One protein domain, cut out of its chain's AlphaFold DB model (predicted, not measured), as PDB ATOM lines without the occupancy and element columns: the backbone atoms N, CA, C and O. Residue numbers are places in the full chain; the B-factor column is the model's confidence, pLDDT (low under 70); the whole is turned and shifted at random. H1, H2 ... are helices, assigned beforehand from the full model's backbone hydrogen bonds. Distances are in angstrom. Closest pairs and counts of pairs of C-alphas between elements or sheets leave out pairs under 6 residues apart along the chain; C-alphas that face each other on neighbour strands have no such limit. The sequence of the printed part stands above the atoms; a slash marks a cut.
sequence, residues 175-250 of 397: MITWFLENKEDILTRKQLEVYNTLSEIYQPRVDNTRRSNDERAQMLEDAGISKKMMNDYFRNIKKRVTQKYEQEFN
ATOM      1  N   MET A 175     -86.242  40.379  -6.629       59.91
ATOM      2  CA  MET A 175     -85.602  41.431  -7.417       59.91
ATOM      3  C   MET A 175     -84.425  40.990  -8.304       59.91
ATOM      4  O   MET A 175     -84.254  41.551  -9.382       59.91
ATOM      5  N   ILE A 176     -83.603  40.025  -7.882       63.97
ATOM      6  CA  ILE A 176     -82.501  39.492  -8.697       63.97
ATOM      7  C   ILE A 176     -83.063  38.627  -9.825       63.97
ATOM      8  O   ILE A 176     -82.688  38.839 -10.973       63.97
ATOM      9  N   THR A 177     -83.980  37.703  -9.523       64.38
ATOM     10  CA  THR A 177     -84.653  36.878 -10.538       64.38
ATOM     11  C   THR A 177     -85.402  37.755 -11.536       64.38
ATOM     12  O   THR A 177     -85.158  37.672 -12.736       64.38
ATOM     13  N   TRP A 178     -86.199  38.693 -11.027       69.62
ATOM     14  CA  TRP A 178     -86.915  39.680 -11.825       69.62
ATOM     15  C   TRP A 178     -85.963  40.512 -12.694       69.62
ATOM     16  O   TRP A 178     -86.234  40.730 -13.872       69.62
ATOM     17  N   PHE A 179     -84.808  40.937 -12.166       76.50
ATOM     18  CA  PHE A 179     -83.793  41.620 -12.970       76.50
ATOM     19  C   PHE A 179     -83.262  40.734 -14.099       76.50
ATOM     20  O   PHE A 179     -83.076  41.237 -15.199       76.50
ATOM     21  N   LEU A 180     -83.001  39.446 -13.857       76.69
ATOM     22  CA  LEU A 180     -82.489  38.528 -14.880       76.69
ATOM     23  C   LEU A 180     -83.510  38.271 -15.995       76.69
ATOM     24  O   LEU A 180     -83.119  38.180 -17.164       76.69
ATOM     25  N   GLU A 181     -84.791  38.188 -15.637       74.88
ATOM     26  CA  GLU A 181     -85.921  38.050 -16.563       74.88
ATOM     27  C   GLU A 181     -86.130  39.333 -17.383       74.88
ATOM     28  O   GLU A 181     -86.340  39.260 -18.589       74.88
ATOM     29  N   ASN A 182     -85.950  40.507 -16.767       78.06
ATOM     30  CA  ASN A 182     -86.206  41.819 -17.378       78.06
ATOM     31  C   ASN A 182     -84.925  42.587 -17.769       78.06
ATOM     32  O   ASN A 182     -84.950  43.799 -18.003       78.06
ATOM     33  N   LYS A 183     -83.766  41.918 -17.824       77.69
ATOM     34  CA  LYS A 183     -82.453  42.573 -18.014       77.69
ATOM     35  C   LYS A 183     -82.369  43.381 -19.309       77.69
ATOM     36  O   LYS A 183     -81.702  44.413 -19.327       77.69
ATOM     37  N   GLU A 184     -83.055  42.941 -20.360       82.38
ATOM     38  CA  GLU A 184     -83.075  43.606 -21.669       82.38
ATOM     39  C   GLU A 184     -83.784  44.967 -21.611       82.38
ATOM     40  O   GLU A 184     -83.334  45.922 -22.241       82.38
ATOM     41  N   ASP A 185     -84.804  45.092 -20.759       78.19
ATOM     42  CA  ASP A 185     -85.557  46.333 -20.552       78.19
ATOM     43  C   ASP A 185     -84.910  47.268 -19.522       78.19
ATOM     44  O   ASP A 185     -85.240  48.458 -19.427       78.19
ATOM     45  N   ILE A 186     -84.027  46.739 -18.675       75.50
ATOM     46  CA  ILE A 186     -83.391  47.488 -17.584       75.50
ATOM     47  C   ILE A 186     -82.015  48.020 -18.000       75.50
ATOM     48  O   ILE A 186     -81.634  49.145 -17.639       75.50
ATOM     49  N   LEU A 187     -81.244  47.218 -18.730       74.62
ATOM     50  CA  LEU A 187     -79.897  47.559 -19.169       74.62
ATOM     51  C   LEU A 187     -79.942  48.382 -20.457       74.62
ATOM     52  O   LEU A 187     -80.794  48.199 -21.316       74.62
ATOM     53  N   THR A 188     -78.997  49.311 -20.624       78.06
ATOM     54  CA  THR A 188     -78.785  49.882 -21.963       78.06
ATOM     55  C   THR A 188     -78.112  48.839 -22.850       78.06
ATOM     56  O   THR A 188     -77.390  47.986 -22.342       78.06
ATOM     57  N   ARG A 189     -78.241  48.957 -24.177       77.44
ATOM     58  CA  ARG A 189     -77.589  48.041 -25.133       77.44
ATOM     59  C   ARG A 189     -76.106  47.793 -24.819       77.44
ATOM     60  O   ARG A 189     -75.672  46.655 -24.735       77.44
ATOM     61  N   LYS A 190     -75.356  48.862 -24.527       74.88
ATOM     62  CA  LYS A 190     -73.931  48.781 -24.165       74.88
ATOM     63  C   LYS A 190     -73.684  48.043 -22.841       74.88
ATOM     64  O   LYS A 190     -72.667  47.386 -22.680       74.88
ATOM     65  N   GLN A 191     -74.580  48.176 -21.865       75.38
ATOM     66  CA  GLN A 191     -74.468  47.465 -20.586       75.38
ATOM     67  C   GLN A 191     -74.882  46.001 -20.708       75.38
ATOM     68  O   GLN A 191     -74.320  45.174 -20.001       75.38
ATOM     69  N   LEU A 192     -75.842  45.699 -21.583       78.94
ATOM     70  CA  LEU A 192     -76.255  44.338 -21.895       78.94
ATOM     71  C   LEU A 192     -75.132  43.576 -22.610       78.94
ATOM     72  O   LEU A 192     -74.821  42.462 -22.213       78.94
ATOM     73  N   GLU A 193     -74.462  44.204 -23.583       80.00
ATOM     74  CA  GLU A 193     -73.263  43.653 -24.237       80.00
ATOM     75  C   GLU A 193     -72.177  43.314 -23.204       80.00
ATOM     76  O   GLU A 193     -71.723  42.177 -23.132       80.00
ATOM     77  N   VAL A 194     -71.841  44.269 -22.330       78.75
ATOM     78  CA  VAL A 194     -70.859  44.062 -21.252       78.75
ATOM     79  C   VAL A 194     -71.300  42.975 -20.266       78.75
ATOM     80  O   VAL A 194     -70.468  42.196 -19.808       78.75
ATOM     81  N   TYR A 195     -72.588  42.911 -19.920       81.06
ATOM     82  CA  TYR A 195     -73.135  41.875 -19.044       81.06
ATOM     83  C   TYR A 195     -72.992  40.483 -19.668       81.06
ATOM     84  O   TYR A 195     -72.516  39.577 -18.990       81.06
ATOM     85  N   ASN A 196     -73.338  40.328 -20.948       80.44
ATOM     86  CA  ASN A 196     -73.233  39.057 -21.661       80.44
ATOM     87  C   ASN A 196     -71.772  38.602 -21.752       80.44
ATOM     88  O   ASN A 196     -71.460  37.484 -21.351       80.44
ATOM     89  N   THR A 197     -70.859  39.495 -22.150       78.38
ATOM     90  CA  THR A 197     -69.423  39.184 -22.196       78.38
ATOM     91  C   THR A 197     -68.889  38.773 -20.827       78.38
ATOM     92  O   THR A 197     -68.207  37.760 -20.718       78.38
ATOM     93  N   LEU A 198     -69.239  39.504 -19.762       79.12
ATOM     94  CA  LEU A 198     -68.847  39.122 -18.406       79.12
ATOM     95  C   LEU A 198     -69.456  37.781 -17.994       79.12
ATOM     96  O   LEU A 198     -68.758  36.993 -17.375       79.12
ATOM     97  N   SER A 199     -70.714  37.493 -18.332       78.94
ATOM     98  CA  SER A 199     -71.371  36.238 -17.944       78.94
ATOM     99  C   SER A 199     -70.686  34.991 -18.511       78.94
ATOM    100  O   SER A 199     -70.704  33.950 -17.861       78.94
ATOM    101  N   GLU A 200     -70.034  35.111 -19.669       80.81
ATOM    102  CA  GLU A 200     -69.302  34.018 -20.315       80.81
ATOM    103  C   GLU A 200     -67.916  33.787 -19.695       80.81
ATOM    104  O   GLU A 200     -67.472  32.646 -19.578       80.81
ATOM    105  N   ILE A 201     -67.232  34.859 -19.281       78.44
ATOM    106  CA  ILE A 201     -65.837  34.804 -18.804       78.44
ATOM    107  C   ILE A 201     -65.698  34.884 -17.276       78.44
ATOM    108  O   ILE A 201     -64.593  34.753 -16.748       78.44
ATOM    109  N   TYR A 202     -66.789  35.146 -16.552       76.44
ATOM    110  CA  TYR A 202     -66.746  35.433 -15.120       76.44
ATOM    111  C   TYR A 202     -66.272  34.230 -14.309       76.44
ATOM    112  O   TYR A 202     -66.906  33.176 -14.289       76.44
ATOM    113  N   GLN A 203     -65.206  34.440 -13.536       71.38
ATOM    114  CA  GLN A 203     -64.774  33.507 -12.505       71.38
ATOM    115  C   GLN A 203     -64.965  34.122 -11.113       71.38
ATOM    116  O   GLN A 203     -64.542  35.260 -10.867       71.38
ATOM    117  N   PRO A 204     -65.613  33.398 -10.181       67.69
ATOM    118  CA  PRO A 204     -65.816  33.888  -8.832       67.69
ATOM    119  C   PRO A 204     -64.475  34.043  -8.122       67.69
ATOM    120  O   PRO A 204     -63.565  33.224  -8.239       67.69
ATOM    121  N   ARG A 205     -64.368  35.111  -7.335       64.44
ATOM    122  CA  ARG A 205     -63.164  35.378  -6.559       64.44
ATOM    123  C   ARG A 205     -63.023  34.335  -5.450       64.44
ATOM    124  O   ARG A 205     -63.796  34.361  -4.498       64.44
ATOM    125  N   VAL A 206     -62.014  33.477  -5.558       62.19
ATOM    126  CA  VAL A 206     -61.718  32.428  -4.569       62.19
ATOM    127  C   VAL A 206     -60.870  32.925  -3.396       62.19
ATOM    128  O   VAL A 206     -61.020  32.426  -2.286       62.19
ATOM    129  N   ASP A 207     -60.026  33.944  -3.597       65.00
ATOM    130  CA  ASP A 207     -59.183  34.517  -2.539       65.00
ATOM    131  C   ASP A 207     -58.735  35.974  -2.819       65.00
ATOM    132  O   ASP A 207     -59.087  36.589  -3.832       65.00
ATOM    133  N   ASN A 208     -57.952  36.551  -1.898       74.38
ATOM    134  CA  ASN A 208     -57.358  37.891  -2.021       74.38
ATOM    135  C   ASN A 208     -55.930  37.881  -2.608       74.38
ATOM    136  O   ASN A 208     -55.194  38.856  -2.430       74.38
ATOM    137  N   THR A 209     -55.502  36.807  -3.275       78.31
ATOM    138  CA  THR A 209     -54.136  36.718  -3.807       78.31
ATOM    139  C   THR A 209     -53.914  37.670  -4.980       78.31
ATOM    140  O   THR A 209     -54.849  38.137  -5.632       78.31
ATOM    141  N   ARG A 210     -52.640  37.964  -5.274       77.06
ATOM    142  CA  ARG A 210     -52.250  38.760  -6.447       77.06
ATOM    143  C   ARG A 210     -52.790  38.149  -7.744       77.06
ATOM    144  O   ARG A 210     -53.351  38.873  -8.549       77.06
ATOM    145  N   ARG A 211     -52.714  36.821  -7.872       77.88
ATOM    146  CA  ARG A 211     -53.229  36.071  -9.020       77.88
ATOM    147  C   ARG A 211     -54.731  36.297  -9.239       77.88
ATOM    148  O   ARG A 211     -55.117  36.715 -10.319       77.88
ATOM    149  N   SER A 212     -55.545  36.119  -8.200       73.81
ATOM    150  CA  SER A 212     -57.000  36.362  -8.240       73.81
ATOM    151  C   SER A 212     -57.350  37.819  -8.597       73.81
ATOM    152  O   SER A 212     -58.343  38.100  -9.273       73.81
ATOM    153  N   ASN A 213     -56.511  38.780  -8.189       76.56
ATOM    154  CA  ASN A 213     -56.680  40.184  -8.570       76.56
ATOM    155  C   ASN A 213     -56.288  40.457 -10.034       76.56
ATOM    156  O   ASN A 213     -56.973  41.245 -10.688       76.56
ATOM    157  N   ASP A 214     -55.227  39.818 -10.533       82.81
ATOM    158  CA  ASP A 214     -54.755  39.946 -11.919       82.81
ATOM    159  C   ASP A 214     -55.749  39.286 -12.894       82.81
ATOM    160  O   ASP A 214     -56.143  39.904 -13.879       82.81
ATOM    161  N   GLU A 215     -56.270  38.098 -12.563       83.44
ATOM    162  CA  GLU A 215     -57.335  37.414 -13.317       83.44
ATOM    163  C   GLU A 215     -58.590  38.295 -13.438       83.44
ATOM    164  O   GLU A 215     -59.195  38.409 -14.502       83.44
ATOM    165  N   ARG A 216     -58.956  39.010 -12.369       79.94
ATOM    166  CA  ARG A 216     -60.088  39.947 -12.385       79.94
ATOM    167  C   ARG A 216     -59.815  41.222 -13.170       79.94
ATOM    168  O   ARG A 216     -60.754  41.793 -13.721       79.94
ATOM    169  N   ALA A 217     -58.575  41.699 -13.198       81.81
ATOM    170  CA  ALA A 217     -58.203  42.816 -14.056       81.81
ATOM    171  C   ALA A 217     -58.316  42.415 -15.534       81.81
ATOM    172  O   ALA A 217     -58.921  43.162 -16.300       81.81
ATOM    173  N   GLN A 218     -57.851  41.209 -15.877       84.56
ATOM    174  CA  GLN A 218     -57.958  40.649 -17.222       84.56
ATOM    175  C   GLN A 218     -59.418  40.489 -17.662       84.56
ATOM    176  O   GLN A 218     -59.783  40.981 -18.719       84.56
ATOM    177  N   MET A 219     -60.294  39.932 -16.816       84.25
ATOM    178  CA  MET A 219     -61.732  39.810 -17.126       84.25
ATOM    179  C   MET A 219     -62.393  41.153 -17.473       84.25
ATOM    180  O   MET A 219     -63.282  41.226 -18.319       84.25
ATOM    181  N   LEU A 220     -62.000  42.232 -16.791       83.38
ATOM    182  CA  LEU A 220     -62.542  43.563 -17.064       83.38
ATOM    183  C   LEU A 220     -61.995  44.140 -18.373       83.38
ATOM    184  O   LEU A 220     -62.745  44.784 -19.108       83.38
ATOM    185  N   GLU A 221     -60.720  43.890 -18.667       85.12
ATOM    186  CA  GLU A 221     -60.087  44.263 -19.931       85.12
ATOM    187  C   GLU A 221     -60.720  43.530 -21.121       85.12
ATOM    188  O   GLU A 221     -61.105  44.179 -22.092       85.12
ATOM    189  N   ASP A 222     -60.939  42.221 -20.994       82.12
ATOM    190  CA  ASP A 222     -61.592  41.380 -22.002       82.12
ATOM    191  C   ASP A 222     -63.047  41.823 -22.250       82.12
ATOM    192  O   ASP A 222     -63.528  41.816 -23.383       82.12
ATOM    193  N   ALA A 223     -63.737  42.298 -21.207       78.69
ATOM    194  CA  ALA A 223     -65.063  42.911 -21.308       78.69
ATOM    195  C   ALA A 223     -65.044  44.384 -21.776       78.69
ATOM    196  O   ALA A 223     -66.090  45.039 -21.821       78.69
ATOM    197  N   GLY A 224     -63.872  44.941 -22.100       81.88
ATOM    198  CA  GLY A 224     -63.711  46.302 -22.613       81.88
ATOM    199  C   GLY A 224     -64.053  47.408 -21.607       81.88
ATOM    200  O   GLY A 224     -64.424  48.517 -22.008       81.88
ATOM    201  N   ILE A 225     -63.972  47.134 -20.299       79.38
ATOM    202  CA  ILE A 225     -64.353  48.076 -19.241       79.38
ATOM    203  C   ILE A 225     -63.257  48.267 -18.190       79.38
ATOM    204  O   ILE A 225     -62.571  47.351 -17.761       79.38
ATOM    205  N   SER A 226     -63.126  49.494 -17.681       78.69
ATOM    206  CA  SER A 226     -62.266  49.753 -16.520       78.69
ATOM    207  C   SER A 226     -62.990  49.449 -15.203       78.69
ATOM    208  O   SER A 226     -64.216  49.540 -15.110       78.69
ATOM    209  N   LYS A 227     -62.236  49.220 -14.120       72.00
ATOM    210  CA  LYS A 227     -62.788  49.083 -12.755       72.00
ATOM    211  C   LYS A 227     -63.677  50.267 -12.344       72.00
ATOM    212  O   LYS A 227     -64.675  50.086 -11.651       72.00
ATOM    213  N   LYS A 228     -63.326  51.483 -12.778       71.56
ATOM    214  CA  LYS A 228     -64.132  52.689 -12.536       71.56
ATOM    215  C   LYS A 228     -65.467  52.614 -13.284       71.56
ATOM    216  O   LYS A 228     -66.509  52.804 -12.666       71.56
ATOM    217  N   MET A 229     -65.431  52.258 -14.570       69.25
ATOM    218  CA  MET A 229     -66.638  52.079 -15.386       69.25
ATOM    219  C   MET A 229     -67.542  50.970 -14.843       69.25
ATOM    220  O   MET A 229     -68.750  51.165 -14.778       69.25
ATOM    221  N   MET A 230     -66.969  49.855 -14.381       73.12
ATOM    222  CA  MET A 230     -67.706  48.768 -13.731       73.12
ATOM    223  C   MET A 230     -68.482  49.270 -12.502       73.12
ATOM    224  O   MET A 230     -69.680  49.021 -12.374       73.12
ATOM    225  N   ASN A 231     -67.825  50.026 -11.617       67.75
ATOM    226  CA  ASN A 231     -68.467  50.576 -10.421       67.75
ATOM    227  C   ASN A 231     -69.594  51.564 -10.767       67.75
ATOM    228  O   ASN A 231     -70.645  51.552 -10.121       67.75
ATOM    229  N   ASP A 232     -69.394  52.403 -11.785       69.88
ATOM    230  CA  ASP A 232     -70.415  53.347 -12.244       69.88
ATOM    231  C   ASP A 232     -71.599  52.626 -12.907       69.88
ATOM    232  O   ASP A 232     -72.756  52.986 -12.671       69.88
ATOM    233  N   TYR A 233     -71.344  51.554 -13.666       72.62
ATOM    234  CA  TYR A 233     -72.388  50.683 -14.208       72.62
ATOM    235  C   TYR A 233     -73.192  50.020 -13.098       72.62
ATOM    236  O   TYR A 233     -74.413  50.159 -13.094       72.62
ATOM    237  N   PHE A 234     -72.548  49.396 -12.113       66.38
ATOM    238  CA  PHE A 234     -73.261  48.762 -11.006       66.38
ATOM    239  C   PHE A 234     -74.115  49.747 -10.210       66.38
ATOM    240  O   PHE A 234     -75.263  49.436  -9.897       66.38
ATOM    241  N   ARG A 235     -73.614  50.960  -9.944       67.00
ATOM    242  CA  ARG A 235     -74.394  51.997  -9.253       67.00
ATOM    243  C   ARG A 235     -75.652  52.378 -10.041       67.00
ATOM    244  O   ARG A 235     -76.741  52.442  -9.471       67.00
ATOM    245  N   ASN A 236     -75.514  52.601 -11.348       66.94
ATOM    246  CA  ASN A 236     -76.611  53.043 -12.214       66.94
ATOM    247  C   ASN A 236     -77.614  51.928 -12.541       66.94
ATOM    248  O   ASN A 236     -78.806  52.194 -12.696       66.94
ATOM    249  N   ILE A 237     -77.145  50.685 -12.669       72.44
ATOM    250  CA  ILE A 237     -78.001  49.507 -12.832       72.44
ATOM    251  C   ILE A 237     -78.804  49.306 -11.554       72.44
ATOM    252  O   ILE A 237     -80.026  49.333 -11.625       72.44
ATOM    253  N   LYS A 238     -78.146  49.248 -10.387       69.69
ATOM    254  CA  LYS A 238     -78.827  49.082  -9.097       69.69
ATOM    255  C   LYS A 238     -79.946  50.106  -8.910       69.69
ATOM    256  O   LYS A 238     -81.069  49.717  -8.627       69.69
ATOM    257  N   LYS A 239     -79.670  51.393  -9.158       70.75
ATOM    258  CA  LYS A 239     -80.681  52.456  -9.050       70.75
ATOM    259  C   LYS A 239     -81.901  52.213  -9.952       70.75
ATOM    260  O   LYS A 239     -83.023  52.384  -9.496       70.75
ATOM    261  N   ARG A 240     -81.691  51.819 -11.213       71.88
ATOM    262  CA  ARG A 240     -82.789  51.564 -12.165       71.88
ATOM    263  C   ARG A 240     -83.582  50.307 -11.833       71.88
ATOM    264  O   ARG A 240     -84.800  50.347 -11.937       71.88
ATOM    265  N   VAL A 241     -82.904  49.232 -11.422       72.12
ATOM    266  CA  VAL A 241     -83.563  47.994 -10.977       72.12
ATOM    267  C   VAL A 241     -84.461  48.308  -9.785       72.12
ATOM    268  O   VAL A 241     -85.638  47.995  -9.838       72.12
ATOM    269  N   THR A 242     -83.940  48.997  -8.762       65.62
ATOM    270  CA  THR A 242     -84.711  49.426  -7.581       65.62
ATOM    271  C   THR A 242     -85.958  50.211  -7.970       65.62
ATOM    272  O   THR A 242     -87.052  49.843  -7.569       65.62
ATOM    273  N   GLN A 243     -85.814  51.242  -8.805       72.88
ATOM    274  CA  GLN A 243     -86.938  52.098  -9.188       72.88
ATOM    275  C   GLN A 243     -88.023  51.355  -9.970       72.88
ATOM    276  O   GLN A 243     -89.201  51.525  -9.674       72.88
ATOM    277  N   LYS A 244     -87.647  50.550 -10.971       75.69
ATOM    278  CA  LYS A 244     -88.628  49.786 -11.754       75.69
ATOM    279  C   LYS A 244     -89.304  48.709 -10.907       75.69
ATOM    280  O   LYS A 244     -90.512  48.549 -10.986       75.69
ATOM    281  N   TYR A 245     -88.536  48.037 -10.056       68.75
ATOM    282  CA  TYR A 245     -89.057  47.031  -9.142       68.75
ATOM    283  C   TYR A 245     -90.070  47.629  -8.153       68.75
ATOM    284  O   TYR A 245     -91.162  47.103  -7.980       68.75
ATOM    285  N   GLU A 246     -89.759  48.775  -7.545       69.06
ATOM    286  CA  GLU A 246     -90.692  49.484  -6.659       69.06
ATOM    287  C   GLU A 246     -91.956  49.955  -7.390       69.06
ATOM    288  O   GLU A 246     -93.028  49.964  -6.792       69.06
ATOM    289  N   GLN A 247     -91.859  50.328  -8.669       72.25
ATOM    290  CA  GLN A 247     -93.026  50.689  -9.480       72.25
ATOM    291  C   GLN A 247     -93.922  49.485  -9.779       72.25
ATOM    292  O   GLN A 247     -95.141  49.615  -9.729       72.25
ATOM    293  N   GLU A 248     -93.335  48.331 -10.083       69.12
ATOM    294  CA  GLU A 248     -94.075  47.119 -10.448       69.12
ATOM    295  C   GLU A 248     -94.753  46.464  -9.241       69.12
ATOM    296  O   GLU A 248     -95.884  45.996  -9.338       69.12
ATOM    297  N   PHE A 249     -94.099  46.508  -8.079       61.38
ATOM    298  CA  PHE A 249     -94.577  45.876  -6.847       61.38
ATOM    299  C   PHE A 249     -95.077  46.884  -5.800       61.38
ATOM    300  O   PHE A 249     -95.151  46.561  -4.617       61.38
ATOM    301  N   ASN A 250     -95.407  48.120  -6.196       65.19
ATOM    302  CA  ASN A 250     -95.913  49.180  -5.304       65.19
ATOM    303  C   ASN A 250     -95.051  49.410  -4.039       65.19
ATOM    304  O   ASN A 250     -95.563  49.673  -2.951       65.19
TER     305      ASN A 250
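What this domain is: This is residues 175 to 250 of the 397 residues of an uncharacterized protein of Staphylococcus aureus (UniProt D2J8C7). One long helix, H5, runs along most of the length of an elongated, thinly knit group of helices, with H1, H2 and H3 ranged along one side of it. The fourth helix, H4, lies beyond the first residues of H5 and forms a helical hairpin with H3, while residues 206 to 211 stick out at that end. The printed part has 76 residues, with five named helices in the order H1 H2 H3 H4 H5 and no named strand, and its class is all helix. It is only just loose, close to compact, with a radius of gyration of the C-alphas of 14.1 A, and the C-alphas span 45 by 24 by 21 A.

Where its parts are: H5, residues 227 to 248, is the longest helix, 31.4 A from first to last C-alpha; it begins at C-alpha 227, (-62.788, 49.083, -12.755), and ends at C-alpha 248, (-94.075, 47.119, -10.448). H1, residues 175 to 181, is 9.8 A long and begins at C-alpha 175, (-85.602, 41.431, -7.417). H2, residues 183 to 186, is 5.0 A long. H3, residues 189 to 201, is 18.8 A long, and H4, residues 210 to 222, is 18.3 A long.

How they stand to each other: H5 only just touches H1, with 3 pairs of C-alphas within 8 A and with its residues 241 to 245 alone; the closest C-alphas, those of Phe 179 and Val 241, are 6.7 A apart. The lines of H1 and H5 are about perpendicular, at 84 degrees. H5 also only just touches H2, with 3 such pairs and with its residues 237 to 241 alone; the closest C-alphas, those of Ile 186 and Val 241, are 6.6 A apart. H3 and H5 are close but not clearly touching, the closest C-alphas being those of Gln 191 and Tyr 233, 7.4 A apart. They run opposite ways at a steep tilt of 68 degrees, only just short of about perpendicular. H3 and H4, a helical hairpin, only just touch, with 3 pairs of C-alphas within 8 A, between residues 198 to 201 of H3 and residues 219 to 220 of H4; the closest C-alphas, those of Ile 201 and Met 219, are 6.7 A apart. They run opposite ways at a steep tilt of 41 degrees. H4 is apart from H1 and H2. In H1, H3, H4 and H5 every O i to N i+4 pair is within hydrogen-bond range; H2 is too short for such a pair.

The domain as a whole: The C-alphas of Arg 210 and Asn 250, the two farthest apart, are 44.9 A apart. The printed part has no cut and no long link; the link from H3 to H4, 8 residues, is short, and the other three are tight. The mean pLDDT of the printed part is 74.4, and 21 residues are under 70, among them residues 175 to 178, 204 to 207 and 248 to 250.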